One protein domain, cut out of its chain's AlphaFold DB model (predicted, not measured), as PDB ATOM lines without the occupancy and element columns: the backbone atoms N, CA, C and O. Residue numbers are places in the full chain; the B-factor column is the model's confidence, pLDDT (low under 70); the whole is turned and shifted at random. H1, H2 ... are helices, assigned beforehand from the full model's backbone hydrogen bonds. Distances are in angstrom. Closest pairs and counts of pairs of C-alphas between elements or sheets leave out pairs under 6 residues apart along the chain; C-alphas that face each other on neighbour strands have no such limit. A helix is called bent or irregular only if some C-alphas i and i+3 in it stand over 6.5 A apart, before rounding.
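AT A GLANCE: This is residues 3 to 133 of the 1056 residues of an uncharacterized protein of Methanohalophilus euhalobius (UniProt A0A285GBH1). Six helices make a compact, rounded ball with H3 at its core; H1, H2, H4, H5 and H6 pack round H3, mostly crossing one another rather than lying side by side. The longest helix, H2, has a sharp kink near residue 49, and H2 and H3 form a helical hairpin. The printed part has 131 residues with six named helices, H1 to H6 in chain order, and no named strand; the class is all helix. The radius of gyration of the C-alphas is 13.5 A, and the spans are 40 by 33 by 26 A.

HOW THE PARTS SIT: H2, residues 32 to 57, has a kink of 126 degrees near residue 49 and is irregular, with C-alphas 48 and 51 9.6 A apart. H3, residues 59 to 73, is the hub, touching five helices. H2 and H3 touch at a steep tilt of 41 degrees, opposite ways; their closest C-alphas, of Val 35 and Phe 65, are 5.8 A apart. H1, residues 8 to 21, is about perpendicular to H3 at 80 degrees and touches it, closest at the C-alphas of Glu 12 and Ser 61, 5.1 A. H4, residues 82 to 89, touches H2, closest at the C-alphas of Lys 43 and Ile 89, 4.4 A. H5, residues 94 to 110, touches H3 at a steep tilt of 67 degrees, only just short of perpendicular, closest at the C-alphas of Ser 63 and Phe 104, 5.4 A. H6, residues 123 to 130, touches H5, closest at the C-alphas of Gly 101 and Tyr 124, 5.1 A, and touches H3, closest at those of Val 67 and Ile 128, 5.4 A. H1 is apart from H4, H5 and H6. In H3 and H5 every O i to N i+4 pair is within hydrogen-bond range; the counts are 8 of 10 in H1, 18 of 22 in H2, 3 of 4 in H4 and 3 of 4 in H6.

IN THESE COORDINATES: H2 begins at C-alpha 32 (45.597, 20.115, 1.048) and measures 22.7 A. H3 is 20.8 A long, H4 10.4 A, H5 24.4 A and H6 11.3 A. H1 is 21.5 A long from C-alpha 8 (46.979, 4.043, 5.545) and only just irregular, with C-alphas 18 and 21 6.6 A apart. H6 ends at C-alpha 130 (30.762, 21.320, 13.004).

THE WHOLE: The two C-alphas farthest apart, of Asn 4 and Pro 119, are 41.0 A apart. The printed part has no cut. The link from H5 to H6, residues 111 to 122, is long. Mean pLDDT of the printed part is 88.0; residues 77 and 120 are under 70.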
ATOM      1  N   GLU A   3      52.445  12.997   4.494       78.69
ATOM      2  CA  GLU A   3      52.900  12.875   3.094       78.69
ATOM      3  C   GLU A   3      53.958  11.772   2.884       78.69
ATOM      4  O   GLU A   3      54.073  11.218   1.796       78.69
ATOM      5  N   ASN A   4      54.694  11.396   3.939       82.12
ATOM      6  CA  ASN A   4      55.715  10.343   3.892       82.12
ATOM      7  C   ASN A   4      55.158   8.943   4.207       82.12
ATOM      8  O   ASN A   4      55.902   7.963   4.163       82.12
ATOM      9  N   CYS A   5      53.875   8.832   4.566       87.06
ATOM     10  CA  CYS A   5      53.249   7.549   4.859       87.06
ATOM     11  C   CYS A   5      53.030   6.758   3.568       87.06
ATOM     12  O   CYS A   5      52.362   7.221   2.645       87.06
ATOM     13  N   SER A   6      53.526   5.525   3.534       82.06
ATOM     14  CA  SER A   6      53.353   4.608   2.400       82.06
ATOM     15  C   SER A   6      52.079   3.760   2.506       82.06
ATOM     16  O   SER A   6      51.637   3.158   1.527       82.06
ATOM     17  N   LYS A   7      51.489   3.681   3.709       86.12
ATOM     18  CA  LYS A   7      50.300   2.875   4.022       86.12
ATOM     19  C   LYS A   7      49.328   3.651   4.901       86.12
ATOM     20  O   LYS A   7      49.740   4.358   5.816       86.12
ATOM     21  N   ILE A   8      48.028   3.399   4.732       88.75
ATOM     22  CA  ILE A   8      46.979   4.043   5.545       88.75
ATOM     23  C   ILE A   8      47.130   3.785   7.054       88.75
ATOM     24  O   ILE A   8      46.764   4.632   7.857       88.75
ATOM     25  N   ALA A   9      47.719   2.653   7.455       86.50
ATOM     26  CA  ALA A   9      47.973   2.331   8.862       86.50
ATOM     27  C   ALA A   9      48.995   3.276   9.528       86.50
ATOM     28  O   ALA A   9      48.947   3.485  10.740       86.50
ATOM     29  N   GLU A  10      49.915   3.853   8.749       90.12
ATOM     30  CA  GLU A  10      50.886   4.838   9.236       90.12
ATOM     31  C   GLU A  10      50.188   6.184   9.475       90.12
ATOM     32  O   GLU A  10      50.338   6.762  10.554       90.12
ATOM     33  N   CYS A  11      49.334   6.616   8.535       90.94
ATOM     34  CA  CYS A  11      48.456   7.778   8.716       90.94
ATOM     35  C   CYS A  11      47.537   7.601   9.930       90.94
ATOM     36  O   CYS A  11      47.424   8.510  10.749       90.94
ATOM     37  N   GLU A  12      46.939   6.416  10.082       93.12
ATOM     38  CA  GLU A  12      46.035   6.100  11.188       93.12
ATOM     39  C   GLU A  12      46.713   6.296  12.540       93.12
ATOM     40  O   GLU A  12      46.164   6.962  13.413       93.12
ATOM     41  N   LYS A  13      47.930   5.764  12.704       90.38
ATOM     42  CA  LYS A  13      48.687   5.888  13.953       90.38
ATOM     43  C   LYS A  13      49.009   7.349  14.277       90.38
ATOM     44  O   LYS A  13      48.879   7.760  15.428       90.38
ATOM     45  N   ILE A  14      49.423   8.127  13.276       91.12
ATOM     46  CA  ILE A  14      49.750   9.548  13.454       91.12
ATOM     47  C   ILE A  14      48.500  10.331  13.866       91.12
ATOM     48  O   ILE A  14      48.524  11.040  14.870       91.12
ATOM     49  N   LEU A  15      47.406  10.182  13.122       91.94
ATOM     50  CA  LEU A  15      46.170  10.932  13.348       91.94
ATOM     51  C   LEU A  15      45.474  10.530  14.650       91.94
ATOM     52  O   LEU A  15      44.973  11.396  15.366       91.94
ATOM     53  N   HIS A  16      45.497   9.245  15.005       89.38
ATOM     54  CA  HIS A  16      44.968   8.776  16.282       89.38
ATOM     55  C   HIS A  16      45.728   9.391  17.465       89.38
ATOM     56  O   HIS A  16      45.106   9.913  18.385       89.38
ATOM     57  N   ASN A  17      47.065   9.430  17.408       87.38
ATOM     58  CA  ASN A  17      47.871  10.067  18.454       87.38
ATOM     59  C   ASN A  17      47.592  11.574  18.564       87.38
ATOM     60  O   ASN A  17      47.485  12.095  19.670       87.38
ATOM     61  N   ARG A  18      47.428  12.272  17.432       88.00
ATOM     62  CA  ARG A  18      47.087  13.707  17.418       88.00
ATOM     63  C   ARG A  18      45.682  14.008  17.950       88.00
ATOM     64  O   ARG A  18      45.413  15.141  18.321       88.00
ATOM     65  N   THR A  19      44.808  13.004  18.032       86.12
ATOM     66  CA  THR A  19      43.430  13.175  18.519       86.12
ATOM     67  C   THR A  19      43.337  13.264  20.045       86.12
ATOM     68  O   THR A  19      42.315  13.686  20.571       86.12
ATOM     69  N   GLN A  20      44.395  12.910  20.782       79.31
ATOM     70  CA  GLN A  20      44.339  12.859  22.249       79.31
ATOM     71  C   GLN A  20      44.229  14.234  22.932       79.31
ATOM     72  O   GLN A  20      43.831  14.281  24.091       79.31
ATOM     73  N   ASN A  21      44.540  15.331  22.228       77.75
ATOM     74  CA  ASN A  21      44.628  16.685  22.794       77.75
ATOM     75  C   ASN A  21      43.756  17.720  22.058       77.75
ATOM     76  O   ASN A  21      44.077  18.903  22.083       77.75
ATOM     77  N   ILE A  22      42.701  17.285  21.366       87.00
ATOM     78  CA  ILE A  22      41.821  18.174  20.591       87.00
ATOM     79  C   ILE A  22      40.370  18.057  21.051       87.00
ATOM     80  O   ILE A  22      39.936  16.998  21.512       87.00
ATOM     81  N   THR A  23      39.608  19.131  20.873       87.00
ATOM     82  CA  THR A  23      38.168  19.164  21.163       87.00
ATOM     83  C   THR A  23      37.347  18.883  19.907       87.00
ATOM     84  O   THR A  23      36.353  18.154  19.956       87.00
ATOM     85  N   LEU A  24      37.788  19.407  18.762       91.56
ATOM     86  CA  LEU A  24      37.239  19.131  17.435       91.56
ATOM     87  C   LEU A  24      38.326  18.644  16.473       91.56
ATOM     88  O   LEU A  24      39.468  19.088  16.521       91.56
ATOM     89  N   ILE A  25      37.958  17.763  15.538       93.88
ATOM     90  CA  ILE A  25      38.901  17.159  14.571       93.88
ATOM     91  C   ILE A  25      39.629  18.214  13.717       93.88
ATOM     92  O   ILE A  25      40.796  18.026  13.377       93.88
ATOM     93  N   GLY A  26      38.964  19.326  13.393       89.25
ATOM     94  CA  GLY A  26      39.525  20.433  12.617       89.25
ATOM     95  C   GLY A  26      40.644  21.214  13.316       89.25
ATOM     96  O   GLY A  26      41.326  21.985  12.651       89.25
ATOM     97  N   GLU A  27      40.876  21.006  14.616       87.81
ATOM     98  CA  GLU A  27      42.012  21.604  15.341       87.81
ATOM     99  C   GLU A  27      43.353  20.965  14.938       87.81
ATOM    100  O   GLU A  27      44.403  21.601  15.010       87.81
ATOM    101  N   ASN A  28      43.335  19.716  14.461       88.12
ATOM    102  CA  ASN A  28      44.520  19.050  13.927       88.12
ATOM    103  C   ASN A  28      44.728  19.449  12.457       88.12
ATOM    104  O   ASN A  28      44.144  18.838  11.559       88.12
ATOM    105  N   VAL A  29      45.558  20.474  12.235       86.75
ATOM    106  CA  VAL A  29      45.835  21.075  10.919       86.75
ATOM    107  C   VAL A  29      46.398  20.059   9.922       86.75
ATOM    108  O   VAL A  29      47.419  19.422  10.191       86.75
ATOM    109  N   LEU A  30      45.738  19.939   8.762       90.25
ATOM    110  CA  LEU A  30      46.191  19.159   7.605       90.25
ATOM    111  C   LEU A  30      46.295  20.046   6.364       90.25
ATOM    112  O   LEU A  30      45.370  20.798   6.053       90.25
ATOM    113  N   THR A  31      47.394  19.917   5.624       90.00
ATOM    114  CA  THR A  31      47.559  20.607   4.336       90.00
ATOM    115  C   THR A  31      46.667  19.974   3.258       90.00
ATOM    116  O   THR A  31      46.316  18.795   3.368       90.00
ATOM    117  N   PRO A  32      46.313  20.702   2.181       89.62
ATOM    118  CA  PRO A  32      45.597  20.115   1.048       89.62
ATOM    119  C   PRO A  32      46.306  18.880   0.469       89.62
ATOM    120  O   PRO A  32      45.642  17.886   0.174       89.62
ATOM    121  N   GLN A  33      47.647  18.889   0.399       89.88
ATOM    122  CA  GLN A  33      48.424  17.731  -0.058       89.88
ATOM    123  C   GLN A  33      48.292  16.528   0.888       89.88
ATOM    124  O   GLN A  33      48.115  15.400   0.430       89.88
ATOM    125  N   GLU A  34      48.329  16.741   2.211       92.56
ATOM    126  CA  GLU A  34      48.124  15.669   3.193       92.56
ATOM    127  C   GLU A  34      46.708  15.075   3.091       92.56
ATOM    128  O   GLU A  34      46.547  13.854   3.170       92.56
ATOM    129  N   VAL A  35      45.685  15.907   2.869       93.44
ATOM    130  CA  VAL A  35      44.288  15.468   2.693       93.44
ATOM    131  C   VAL A  35      44.120  14.652   1.412       93.44
ATOM    132  O   VAL A  35      43.507  13.581   1.446       93.44
ATOM    133  N   GLU A  36      44.689  15.114   0.299       91.62
ATOM    134  CA  GLU A  36      44.666  14.392  -0.974       91.62
ATOM    135  C   GLU A  36      45.408  13.053  -0.870       91.62
ATOM    136  O   GLU A  36      44.894  12.015  -1.298       91.62
ATOM    137  N   HIS A  37      46.573  13.038  -0.217       92.25
ATOM    138  CA  HIS A  37      47.352  11.823   0.022       92.25
ATOM    139  C   HIS A  37      46.579  10.791   0.853       92.25
ATOM    140  O   HIS A  37      46.504   9.615   0.484       92.25
ATOM    141  N   ILE A  38      45.923  11.221   1.940       94.12
ATOM    142  CA  ILE A  38      45.033  10.352   2.726       94.12
ATOM    143  C   ILE A  38      43.875   9.844   1.853       94.12
ATOM    144  O   ILE A  38      43.561   8.652   1.898       94.12
ATOM    145  N   GLY A  39      43.267  10.709   1.037       93.00
ATOM    146  CA  GLY A  39      42.203  10.347   0.097       93.00
ATOM    147  C   GLY A  39      42.632   9.254  -0.887       93.00
ATOM    148  O   GLY A  39      41.936   8.248  -1.040       93.00
ATOM    149  N   ASN A  40      43.822   9.381  -1.474       91.25
ATOM    150  CA  ASN A  40      44.389   8.397  -2.399       91.25
ATOM    151  C   ASN A  40      44.625   7.035  -1.724       91.25
ATOM    152  O   ASN A  40      44.261   5.990  -2.275       91.25
ATOM    153  N   LEU A  41      45.151   7.029  -0.496       90.44
ATOM    154  CA  LEU A  41      45.315   5.804   0.296       90.44
ATOM    155  C   LEU A  41      43.958   5.176   0.667       90.44
ATOM    156  O   LEU A  41      43.802   3.951   0.606       90.44
ATOM    157  N   ILE A  42      42.948   5.990   0.997       91.75
ATOM    158  CA  ILE A  42      41.572   5.528   1.231       91.75
ATOM    159  C   ILE A  42      41.008   4.891  -0.044       91.75
ATOM    160  O   ILE A  42      40.501   3.771   0.027       91.75
ATOM    161  N   LYS A  43      41.144   5.540  -1.207       91.25
ATOM    162  CA  LYS A  43      40.679   5.045  -2.515       91.25
ATOM    163  C   LYS A  43      41.277   3.688  -2.855       91.25
ATOM    164  O   LYS A  43      40.550   2.760  -3.224       91.25
ATOM    165  N   GLN A  44      42.589   3.537  -2.683       86.88
ATOM    166  CA  GLN A  44      43.288   2.281  -2.934       86.88
ATOM    167  C   GLN A  44      42.738   1.150  -2.050       86.88
ATOM    168  O   GLN A  44      42.397   0.070  -2.540       86.88
ATOM    169  N   HIS A  45      42.591   1.392  -0.745       84.94
ATOM    170  CA  HIS A  45      42.116   0.371   0.190       84.94
ATOM    171  C   HIS A  45      40.612   0.091   0.087       84.94
ATOM    172  O   HIS A  45      40.197  -1.054   0.288       84.94
ATOM    173  N   LEU A  46      39.807   1.093  -0.266       84.06
ATOM    174  CA  LEU A  46      38.376   0.950  -0.514       84.06
ATOM    175  C   LEU A  46      38.121   0.055  -1.733       84.06
ATOM    176  O   LEU A  46      37.261  -0.821  -1.667       84.06
ATOM    177  N   SER A  47      38.927   0.217  -2.787       79.38
ATOM    178  CA  SER A  47      38.845  -0.558  -4.031       79.38
ATOM    179  C   SER A  47      39.270  -2.024  -3.856       79.38
ATOM    180  O   SER A  47      38.669  -2.916  -4.446       79.38
ATOM    181  N   ILE A  48      40.297  -2.289  -3.035       77.19
ATOM    182  CA  ILE A  48      40.897  -3.631  -2.875       77.19
ATOM    183  C   ILE A  48      40.254  -4.434  -1.731       77.19
ATOM    184  O   ILE A  48      40.108  -5.650  -1.833       77.19
ATOM    185  N   ARG A  49      39.917  -3.789  -0.604       77.44
ATOM    186  CA  ARG A  49      39.501  -4.470   0.645       77.44
ATOM    187  C   ARG A  49      38.115  -4.061   1.148       77.44
ATOM    188  O   ARG A  49      37.619  -4.638   2.119       77.44
ATOM    189  N   GLY A  50      37.480  -3.091   0.492       80.12
ATOM    190  CA  GLY A  50      36.139  -2.619   0.812       80.12
ATOM    191  C   GLY A  50      36.031  -1.850   2.133       80.12
ATOM    192  O   GLY A  50      36.946  -1.772   2.953       80.12
ATOM    193  N   ILE A  51      34.841  -1.300   2.376       82.56
ATOM    194  CA  ILE A  51      34.557  -0.410   3.515       82.56
ATOM    195  C   ILE A  51      34.731  -1.071   4.896       82.56
ATOM    196  O   ILE A  51      34.948  -0.381   5.891       82.56
ATOM    197  N   LYS A  52      34.649  -2.409   4.979       81.25
ATOM    198  CA  LYS A  52      34.865  -3.161   6.230       81.25
ATOM    199  C   LYS A  52      36.295  -2.994   6.745       81.25
ATOM    200  O   LYS A  52      36.480  -2.873   7.951       81.25
ATOM    201  N   TYR A  53      37.276  -2.936   5.843       85.06
ATOM    202  CA  TYR A  53      38.674  -2.726   6.207       85.06
ATOM    203  C   TYR A  53      38.888  -1.338   6.819       85.06
ATOM    204  O   TYR A  53      39.461  -1.222   7.900       85.06
ATOM    205  N   LEU A  54      38.339  -0.294   6.187       85.44
ATOM    206  CA  LEU A  54      38.434   1.078   6.697       85.44
ATOM    207  C   LEU A  54      37.784   1.225   8.079       85.44
ATOM    208  O   LEU A  54      38.354   1.843   8.972       85.44
ATOM    209  N   LYS A  55      36.626   0.583   8.284       82.38
ATOM    210  CA  LYS A  55      35.936   0.553   9.583       82.38
ATOM    211  C   LYS A  55      36.758  -0.077  10.701       82.38
ATOM    212  O   LYS A  55      36.502   0.243  11.854       82.38
ATOM    213  N   GLN A  56      37.677  -0.985  10.393       82.94
ATOM    214  CA  GLN A  56      38.453  -1.696  11.406       82.94
ATOM    215  C   GLN A  56      39.831  -1.065  11.645       82.94
ATOM    216  O   GLN A  56      40.318  -1.131  12.768       82.94
ATOM    217  N   TYR A  57      40.438  -0.445  10.624       84.88
ATOM    218  CA  TYR A  57      41.859  -0.069  10.657       84.88
ATOM    219  C   TYR A  57      42.181   1.368  10.219       84.88
ATOM    220  O   TYR A  57      43.357   1.714  10.191       84.88
ATOM    221  N   ALA A  58      41.196   2.182   9.823       91.06
ATOM    222  CA  ALA A  58      41.441   3.520   9.266       91.06
ATOM    223  C   ALA A  58      40.429   4.581   9.753       91.06
ATOM    224  O   ALA A  58      40.015   5.454   8.985       91.06
ATOM    225  N   LYS A  59      39.954   4.485  11.003       92.50
ATOM    226  CA  LYS A  59      38.886   5.357  11.516       92.50
ATOM    227  C   LYS A  59      39.345   6.802  11.693       92.50
ATOM    228  O   LYS A  59      38.593   7.709  11.332       92.50
ATOM    229  N   ALA A  60      40.550   7.016  12.216       92.69
ATOM    230  CA  ALA A  60      41.145   8.339  12.364       92.69
ATOM    231  C   ALA A  60      41.416   8.969  10.997       92.69
ATOM    232  O   ALA A  60      41.028  10.113  10.765       92.69
ATOM    233  N   SER A  61      41.989   8.199  10.071       94.38
ATOM    234  CA  SER A  61      42.333   8.633   8.712       94.38
ATOM    235  C   SER A  61      41.103   9.077   7.930       94.38
ATOM    236  O   SER A  61      41.074  10.179   7.391       94.38
ATOM    237  N   VAL A  62      40.047   8.256   7.931       94.25
ATOM    238  CA  VAL A  62      38.779   8.592   7.271       94.25
ATOM    239  C   VAL A  62      38.106   9.789   7.947       94.25
ATOM    240  O   VAL A  62      37.576  10.651   7.254       94.25
ATOM    241  N   SER A  63      38.129   9.882   9.279       95.69
ATOM    242  CA  SER A  63      37.433  10.964   9.992       95.69
ATOM    243  C   SER A  63      38.096  12.328   9.801       95.69
ATOM    244  O   SER A  63      37.388  13.305   9.580       95.69
ATOM    245  N   HIS A  64      39.431  12.395   9.818       95.44
ATOM    246  CA  HIS A  64      40.160  13.632   9.512       95.44
ATOM    247  C   HIS A  64      40.009  14.022   8.045       95.44
ATOM    248  O   HIS A  64      39.757  15.185   7.755       95.44
ATOM    249  N   PHE A  65      40.085  13.051   7.129       96.25
ATOM    250  CA  PHE A  65      39.844  13.292   5.710       96.25
ATOM    251  C   PHE A  65      38.469  13.936   5.469       96.25
ATOM    252  O   PHE A  65      38.389  14.971   4.823       96.25
ATOM    253  N   LEU A  66      37.391  13.389   6.044       96.19
ATOM    254  CA  LEU A  66      36.040  13.940   5.869       96.19
ATOM    255  C   LEU A  66      35.902  15.371   6.401       96.19
ATOM    256  O   LEU A  66      35.278  16.204   5.747       96.19
ATOM    257  N   VAL A  67      36.461  15.651   7.581       96.06
ATOM    258  CA  VAL A  67      36.394  16.986   8.193       96.06
ATOM    259  C   VAL A  67      37.170  17.997   7.356       96.06
ATOM    260  O   VAL A  67      36.641  19.060   7.048       96.06
ATOM    261  N   TRP A  68      38.374  17.648   6.902       94.62
ATOM    262  CA  TRP A  68      39.204  18.550   6.106       94.62
ATOM    263  C   TRP A  68      38.725  18.731   4.663       94.62
ATOM    264  O   TRP A  68      38.846  19.830   4.129       94.62
ATOM    265  N   LYS A  69      38.073  17.728   4.061       94.12
ATOM    266  CA  LYS A  69      37.307  17.927   2.818       94.12
ATOM    267  C   LYS A  69      36.159  18.919   3.027       94.12
ATOM    268  O   LYS A  69      35.943  19.784   2.190       94.12
ATOM    269  N   GLY A  70      35.478  18.854   4.173       92.19
ATOM    270  CA  GLY A  70      34.449  19.831   4.549       92.19
ATOM    271  C   GLY A  70      34.991  21.238   4.825       92.19
ATOM    272  O   GLY A  70      34.285  22.212   4.594       92.19
ATOM    273  N   ILE A  71      36.235  21.365   5.292       93.44
ATOM    274  CA  ILE A  71      36.886  22.668   5.487       93.44
ATOM    275  C   ILE A  71      37.265  23.299   4.142       93.44
ATOM    276  O   ILE A  71      37.029  24.493   3.957       93.44
ATOM    277  N   TYR A  72      37.853  22.523   3.225       91.62
ATOM    278  CA  TYR A  72      38.411  23.052   1.977       91.62
ATOM    279  C   TYR A  72      37.401  23.183   0.836       91.62
ATOM    280  O   TYR A  72      37.490  24.134   0.068       91.62
ATOM    281  N   GLU A  73      36.461  22.247   0.710       89.75
ATOM    282  CA  GLU A  73      35.696  22.047  -0.529       89.75
ATOM    283  C   GLU A  73      34.185  21.882  -0.292       89.75
ATOM    284  O   GLU A  73      33.459  21.357  -1.138       89.75
ATOM    285  N   TYR A  74      33.679  22.304   0.869       90.44
ATOM    286  CA  TYR A  74      32.236  22.348   1.094       90.44
ATOM    287  C   TYR A  74      31.589  23.434   0.229       90.44
ATOM    288  O   TYR A  74      31.988  24.594   0.295       90.44
ATOM    289  N   ASN A  75      30.556  23.073  -0.537       81.88
ATOM    290  CA  ASN A  75      29.767  24.045  -1.283       81.88
ATOM    291  C   ASN A  75      28.553  24.485  -0.448       81.88
ATOM    292  O   ASN A  75      27.595  23.731  -0.244       81.88
ATOM    293  N   SER A  76      28.594  25.723   0.046       73.38
ATOM    294  CA  SER A  76      27.534  26.300   0.875       73.38
ATOM    295  C   SER A  76      26.284  26.729   0.103       73.38
ATOM    296  O   SER A  76      25.219  26.788   0.714       73.38
ATOM    297  N   GLU A  77      26.373  26.986  -1.206       68.56
ATOM    298  CA  GLU A  77      25.254  27.491  -2.021       68.56
ATOM    299  C   GLU A  77      24.185  26.419  -2.262       68.56
ATOM    300  O   GLU A  77      22.986  26.679  -2.167       68.56
ATOM    301  N   ASN A  78      24.615  25.183  -2.526       73.38
ATOM    302  CA  ASN A  78      23.727  24.040  -2.751       73.38
ATOM    303  C   ASN A  78      23.737  23.023  -1.590       73.38
ATOM    304  O   ASN A  78      22.976  22.052  -1.605       73.38
ATOM    305  N   GLY A  79      24.578  23.245  -0.574       73.12
ATOM    306  CA  GLY A  79      24.728  22.368   0.585       73.12
ATOM    307  C   GLY A  79      25.385  21.020   0.271       73.12
ATOM    308  O   GLY A  79      25.206  20.069   1.042       73.12
ATOM    309  N   ASP A  80      26.114  20.921  -0.843       83.12
ATOM    310  CA  ASP A  80      26.776  19.702  -1.290       83.12
ATOM    311  C   ASP A  80      28.122  19.477  -0.583       83.12
ATOM    312  O   ASP A  80      29.007  20.328  -0.536       83.12
ATOM    313  N   PHE A  81      28.265  18.277  -0.027       89.06
ATOM    314  CA  PHE A  81      29.464  17.800   0.664       89.06
ATOM    315  C   PHE A  81      30.026  16.524   0.028       89.06
ATOM    316  O   PHE A  81      31.227  16.273   0.069       89.06
ATOM    317  N   TRP A  82      29.164  15.668  -0.528       90.75
ATOM    318  CA  TRP A  82      29.590  14.330  -0.933       90.75
ATOM    319  C   TRP A  82      30.313  14.325  -2.274       90.75
ATOM    320  O   TRP A  82      31.191  13.482  -2.433       90.75
ATOM    321  N   SER A  83      30.008  15.251  -3.186       88.56
ATOM    322  CA  SER A  83      30.668  15.299  -4.498       88.56
ATOM    323  C   SER A  83      32.182  15.467  -4.365       88.56
ATOM    324  O   SER A  83      32.937  14.662  -4.902       88.56
ATOM    325  N   SER A  84      32.621  16.398  -3.516       88.31
ATOM    326  CA  SER A  84      34.038  16.619  -3.198       88.31
ATOM    327  C   SER A  84      34.720  15.375  -2.595       88.31
ATOM    328  O   SER A  84      35.863  15.039  -2.915       88.31
ATOM    329  N   VAL A  85      34.013  14.621  -1.748       92.31
ATOM    330  CA  VAL A  85      34.515  13.347  -1.208       92.31
ATOM    331  C   VAL A  85      34.638  12.292  -2.315       92.31
ATOM    332  O   VAL A  85      35.650  11.592  -2.389       92.31
ATOM    333  N   GLU A  86      33.627  12.173  -3.177       92.25
ATOM    334  CA  GLU A  86      33.560  11.190  -4.266       92.25
ATOM    335  C   GLU A  86      34.615  11.427  -5.353       92.25
ATOM    336  O   GLU A  86      35.127  10.459  -5.920       92.25
ATOM    337  N   GLU A  87      34.996  12.678  -5.606       89.19
ATOM    338  CA  GLU A  87      36.105  13.022  -6.502       89.19
ATOM    339  C   GLU A  87      37.432  12.421  -6.020       89.19
ATOM    340  O   GLU A  87      38.171  11.810  -6.797       89.19
ATOM    341  N   SER A  88      37.701  12.499  -4.714       88.12
ATOM    342  CA  SER A  88      38.952  12.002  -4.136       88.12
ATOM    343  C   SER A  88      38.975  10.485  -3.938       88.12
ATOM    344  O   SER A  88      40.009   9.863  -4.180       88.12
ATOM    345  N   ILE A  89      37.869   9.853  -3.514       89.88
ATOM    346  CA  ILE A  89      37.871   8.417  -3.144       89.88
ATOM    347  C   ILE A  89      37.073   7.498  -4.078       89.88
ATOM    348  O   ILE A  89      37.077   6.281  -3.881       89.88
ATOM    349  N   GLY A  90      36.463   8.051  -5.129       85.75
ATOM    350  CA  GLY A  90      35.583   7.350  -6.069       85.75
ATOM    351  C   GLY A  90      34.100   7.439  -5.686       85.75
ATOM    352  O   GLY A  90      33.761   7.723  -4.538       85.75
ATOM    353  N   LYS A  91      33.205   7.184  -6.654       87.88
ATOM    354  CA  LYS A  91      31.741   7.258  -6.466       87.88
ATOM    355  C   LYS A  91      31.256   6.332  -5.350       87.88
ATOM    356  O   LYS A  91      31.640   5.163  -5.306       87.88
ATOM    357  N   LEU A  92      30.356   6.842  -4.509       86.94
ATOM    358  CA  LEU A  92      29.797   6.131  -3.369       86.94
ATOM    359  C   LEU A  92      28.280   5.992  -3.499       86.94
ATOM    360  O   LEU A  92      27.553   6.963  -3.706       86.94
ATOM    361  N   ASP A  93      27.765   4.788  -3.275       85.62
ATOM    362  CA  ASP A  93      26.323   4.600  -3.135       85.62
ATOM    363  C   ASP A  93      25.799   5.114  -1.771       85.62
ATOM    364  O   ASP A  93      26.551   5.416  -0.834       85.62
ATOM    365  N   ALA A  94      24.475   5.208  -1.623       83.12
ATOM    366  CA  ALA A  94      23.840   5.700  -0.397       83.12
ATOM    367  C   ALA A  94      24.162   4.847   0.854       83.12
ATOM    368  O   ALA A  94      24.224   5.366   1.979       83.12
ATOM    369  N   ILE A  95      24.395   3.540   0.682       85.31
ATOM    370  CA  ILE A  95      24.740   2.607   1.763       85.31
ATOM    371  C   ILE A  95      26.184   2.850   2.210       85.31
ATOM    372  O   ILE A  95      26.469   2.865   3.411       85.31
ATOM    373  N   GLN A  96      27.097   3.082   1.270       85.38
ATOM    374  CA  GLN A  96      28.492   3.426   1.512       85.38
ATOM    375  C   GLN A  96      28.612   4.784   2.209       85.38
ATOM    376  O   GLN A  96      29.248   4.841   3.262       85.38
ATOM    377  N   LYS A  97      27.910   5.827   1.738       89.00
ATOM    378  CA  LYS A  97      27.833   7.146   2.407       89.00
ATOM    379  C   LYS A  97      27.345   7.016   3.856       89.00
ATOM    380  O   LYS A  97      27.964   7.530   4.790       89.00
ATOM    381  N   THR A  98      26.296   6.220   4.081       87.00
ATOM    382  CA  THR A  98      25.784   5.920   5.433       87.00
ATOM    383  C   THR A  98      26.805   5.169   6.292       87.00
ATOM    384  O   THR A  98      26.947   5.437   7.485       87.00
ATOM    385  N   ASN A  99      27.523   4.207   5.715       86.69
ATOM    386  CA  ASN A  99      28.526   3.413   6.418       86.69
ATOM    387  C   ASN A  99      29.763   4.229   6.809       86.69
ATOM    388  O   ASN A  99      30.305   3.987   7.889       86.69
ATOM    389  N   ILE A 100      30.173   5.175   5.965       90.06
ATOM    390  CA  ILE A 100      31.231   6.150   6.247       90.06
ATOM    391  C   ILE A 100      30.779   7.098   7.367       90.06
ATOM    392  O   ILE A 100      31.498   7.275   8.346       90.06
ATOM    393  N   GLY A 101      29.543   7.605   7.315       90.38
ATOM    394  CA  GLY A 101      28.984   8.417   8.404       90.38
ATOM    395  C   GLY A 101      28.906   7.679   9.750       90.38
ATOM    396  O   GLY A 101      29.226   8.238  10.799       90.38
ATOM    397  N   LYS A 102      28.541   6.390   9.743       90.62
ATOM    398  CA  LYS A 102      28.557   5.544  10.953       90.62
ATOM    399  C   LYS A 102      29.968   5.326  11.502       90.62
ATOM    400  O   LYS A 102      30.128   5.304  12.718       90.62
ATOM    401  N   LEU A 103      30.960   5.163  10.623       92.88
ATOM    402  CA  LEU A 103      32.372   5.059  10.997       92.88
ATOM    403  C   LEU A 103      32.832   6.343  11.701       92.88
ATOM    404  O   LEU A 103      33.390   6.259  12.790       92.88
ATOM    405  N   PHE A 104      32.508   7.513  11.146       94.88
ATOM    406  CA  PHE A 104      32.792   8.803  11.782       94.88
ATOM    407  C   PHE A 104      32.188   8.873  13.196       94.88
ATOM    408  O   PHE A 104      32.860   9.210  14.165       94.88
ATOM    409  N   PHE A 105      30.936   8.443  13.366       93.75
ATOM    410  CA  PHE A 105      30.286   8.440  14.682       93.75
ATOM    411  C   PHE A 105      30.893   7.438  15.673       93.75
ATOM    412  O   PHE A 105      30.846   7.700  16.880       93.75
ATOM    413  N   SER A 106      31.405   6.291  15.213       91.94
ATOM    414  CA  SER A 106      32.118   5.362  16.098       91.94
ATOM    415  C   SER A 106      33.454   5.958  16.523       91.94
ATOM    416  O   SER A 106      33.790   5.890  17.697       91.94
ATOM    417  N   TYR A 107      34.155   6.622  15.601       94.06
ATOM    418  CA  TYR A 107      35.400   7.321  15.891       94.06
ATOM    419  C   TYR A 107      35.223   8.408  16.956       94.06
ATOM    420  O   TYR A 107      35.967   8.419  17.934       94.06
ATOM    421  N   LEU A 108      34.195   9.256  16.822       93.50
ATOM    422  CA  LEU A 108      33.890  10.278  17.830       93.50
ATOM    423  C   LEU A 108      33.652   9.659  19.214       93.50
ATOM    424  O   LEU A 108      34.168  10.147  20.210       93.50
ATOM    425  N   HIS A 109      32.899   8.556  19.271       91.75
ATOM    426  CA  HIS A 109      32.614   7.864  20.531       91.75
ATOM    427  C   HIS A 109      33.867   7.252  21.165       91.75
ATOM    428  O   HIS A 109      34.065   7.373  22.364       91.75
ATOM    429  N   GLU A 110      34.699   6.581  20.369       90.62
ATOM    430  CA  GLU A 110      35.910   5.900  20.845       90.62
ATOM    431  C   GLU A 110      36.973   6.869  21.376       90.62
ATOM    432  O   GLU A 110      37.786   6.470  22.203       90.62
ATOM    433  N   ASN A 111      36.946   8.132  20.938       91.06
ATOM    434  CA  ASN A 111      37.908   9.163  21.338       91.06
ATOM    435  C   ASN A 111      37.286  10.264  22.216       91.06
ATOM    436  O   ASN A 111      37.892  11.314  22.379       91.06
ATOM    437  N   ASN A 112      36.088  10.046  22.779       89.00
ATOM    438  CA  ASN A 112      35.377  11.013  23.634       89.00
ATOM    439  C   ASN A 112      35.154  12.403  23.000       89.00
ATOM    440  O   ASN A 112      35.043  13.404  23.704       89.00
ATOM    441  N   LEU A 113      35.047  12.466  21.673       92.62
ATOM    442  CA  LEU A 113      34.782  13.702  20.944       92.62
ATOM    443  C   LEU A 113      33.271  14.009  20.908       92.62
ATOM    444  O   LEU A 113      32.445  13.086  20.832       92.62
ATOM    445  N   PRO A 114      32.874  15.296  20.917       90.75
ATOM    446  CA  PRO A 114      31.478  15.694  21.043       90.75
ATOM    447  C   PRO A 114      30.634  15.282  19.831       90.75
ATOM    448  O   PRO A 114      31.061  15.344  18.677       90.75
ATOM    449  N   LYS A 115      29.386  14.890  20.100       91.06
ATOM    450  CA  LYS A 115      28.345  14.665  19.087       91.06
ATOM    451  C   LYS A 115      27.238  15.685  19.281       91.06
ATOM    452  O   LYS A 115      26.718  15.828  20.384       91.06
ATOM    453  N   PHE A 116      26.833  16.329  18.198       88.88
ATOM    454  CA  PHE A 116      25.865  17.414  18.228       88.88
ATOM    455  C   PHE A 116      24.513  16.936  17.698       88.88
ATOM    456  O   PHE A 116      24.413  16.371  16.602       88.88
ATOM    457  N   SER A 117      23.463  17.143  18.494       82.31
ATOM    458  CA  SER A 117      22.084  16.845  18.104       82.31
ATOM    459  C   SER A 117      21.475  18.072  17.432       82.31
ATOM    460  O   SER A 117      21.193  19.067  18.097       82.31
ATOM    461  N   ILE A 118      21.295  18.004  16.112       82.38
ATOM    462  CA  ILE A 118      20.830  19.126  15.291       82.38
ATOM    463  C   ILE A 118      19.483  18.740  14.666       82.38
ATOM    464  O   ILE A 118      19.443  17.824  13.835       82.38
ATOM    465  N   PRO A 119      18.377  19.397  15.053       74.81
ATOM    466  CA  PRO A 119      17.060  19.153  14.472       74.81
ATOM    467  C   PRO A 119      17.046  19.361  12.952       74.81
ATOM    468  O   PRO A 119      17.631  20.316  12.445       74.81
ATOM    469  N   SER A 120      16.361  18.470  12.227       66.25
ATOM    470  CA  SER A 120      16.111  18.576  10.775       66.25
ATOM    471  C   SER A 120      17.353  18.655   9.868       66.25
ATOM    472  O   SER A 120      17.240  19.063   8.716       66.25
ATOM    473  N   ALA A 121      18.529  18.238  10.349       77.19
ATOM    474  CA  ALA A 121      19.777  18.288   9.590       77.19
ATOM    475  C   ALA A 121      20.267  16.898   9.144       77.19
ATOM    476  O   ALA A 121      19.940  15.867   9.743       77.19
ATOM    477  N   PHE A 122      21.113  16.852   8.107       79.38
ATOM    478  CA  PHE A 122      21.781  15.615   7.701       79.38
ATOM    479  C   PHE A 122      22.690  15.130   8.831       79.38
ATOM    480  O   PHE A 122      23.747  15.715   9.082       79.38
ATOM    481  N   ARG A 123      22.258  14.055   9.502       80.62
ATOM    482  CA  ARG A 123      22.835  13.525  10.748       80.62
ATOM    483  C   ARG A 123      24.364  13.470  10.749       80.62
ATOM    484  O   ARG A 123      24.985  13.927  11.703       80.62
ATOM    485  N   TYR A 124      24.954  12.893   9.702       87.75
ATOM    486  CA  TYR A 124      26.402  12.693   9.617       87.75
ATOM    487  C   TYR A 124      27.124  13.940   9.107       87.75
ATOM    488  O   TYR A 124      28.030  14.418   9.776       87.75
ATOM    489  N   VAL A 125      26.677  14.497   7.976       88.56
ATOM    490  CA  VAL A 125      27.319  15.650   7.318       88.56
ATOM    491  C   VAL A 125      27.391  16.856   8.252       88.56
ATOM    492  O   VAL A 125      28.444  17.458   8.394       88.56
ATOM    493  N   SER A 126      26.317  17.164   8.978       88.31
ATOM    494  CA  SER A 126      26.298  18.341   9.859       88.31
ATOM    495  C   SER A 126      27.256  18.202  11.045       88.31
ATOM    496  O   SER A 126      27.860  19.182  11.460       88.31
ATOM    497  N   ASN A 127      27.436  16.983  11.568       92.06
ATOM    498  CA  ASN A 127      28.442  16.723  12.599       92.06
ATOM    499  C   ASN A 127      29.862  16.802  12.023       92.06
ATOM    500  O   ASN A 127      30.737  17.343  12.683       92.06
ATOM    501  N   ILE A 128      30.089  16.314  10.798       93.56
ATOM    502  CA  ILE A 128      31.384  16.455  10.112       93.56
ATOM    503  C   ILE A 128      31.742  17.941   9.952       93.56
ATOM    504  O   ILE A 128      32.849  18.333  10.301       93.56
ATOM    505  N   LEU A 129      30.794  18.770   9.503       92.38
ATOM    506  CA  LEU A 129      31.017  20.204   9.300       92.38
ATOM    507  C   LEU A 129      31.264  20.960  10.615       92.38
ATOM    508  O   LEU A 129      32.201  21.745  10.675       92.38
ATOM    509  N   ILE A 130      30.506  20.689  11.691       92.38
ATOM    510  CA  ILE A 130      30.762  21.320  13.004       92.38
ATOM    511  C   ILE A 130      32.154  20.959  13.533       92.38
ATOM    512  O   ILE A 130      32.832  21.817  14.090       92.38
ATOM    513  N   HIS A 131      32.608  19.719  13.322       93.56
ATOM    514  CA  HIS A 131      33.968  19.299  13.674       93.56
ATOM    515  C   HIS A 131      35.062  20.022  12.876       93.56
ATOM    516  O   HIS A 131      36.216  19.977  13.289       93.56
ATOM    517  N   GLY A 132      34.714  20.702  11.779       91.00
ATOM    518  CA  GLY A 132      35.594  21.596  11.022       91.00
ATOM    519  C   GLY A 132      35.435  23.087  11.349       91.00
ATOM    520  O   GLY A 132      36.106  23.911  10.729       91.00
ATOM    521  N   MET A 133      34.576  23.446  12.313       92.12
ATOM    522  CA  MET A 133      34.211  24.825  12.663       92.12
ATOM    523  C   MET A 133      33.549  25.578  11.492       92.12
ATOM    524  O   MET A 133      32.426  25.249  11.109       92.12
TER     525      MET A 133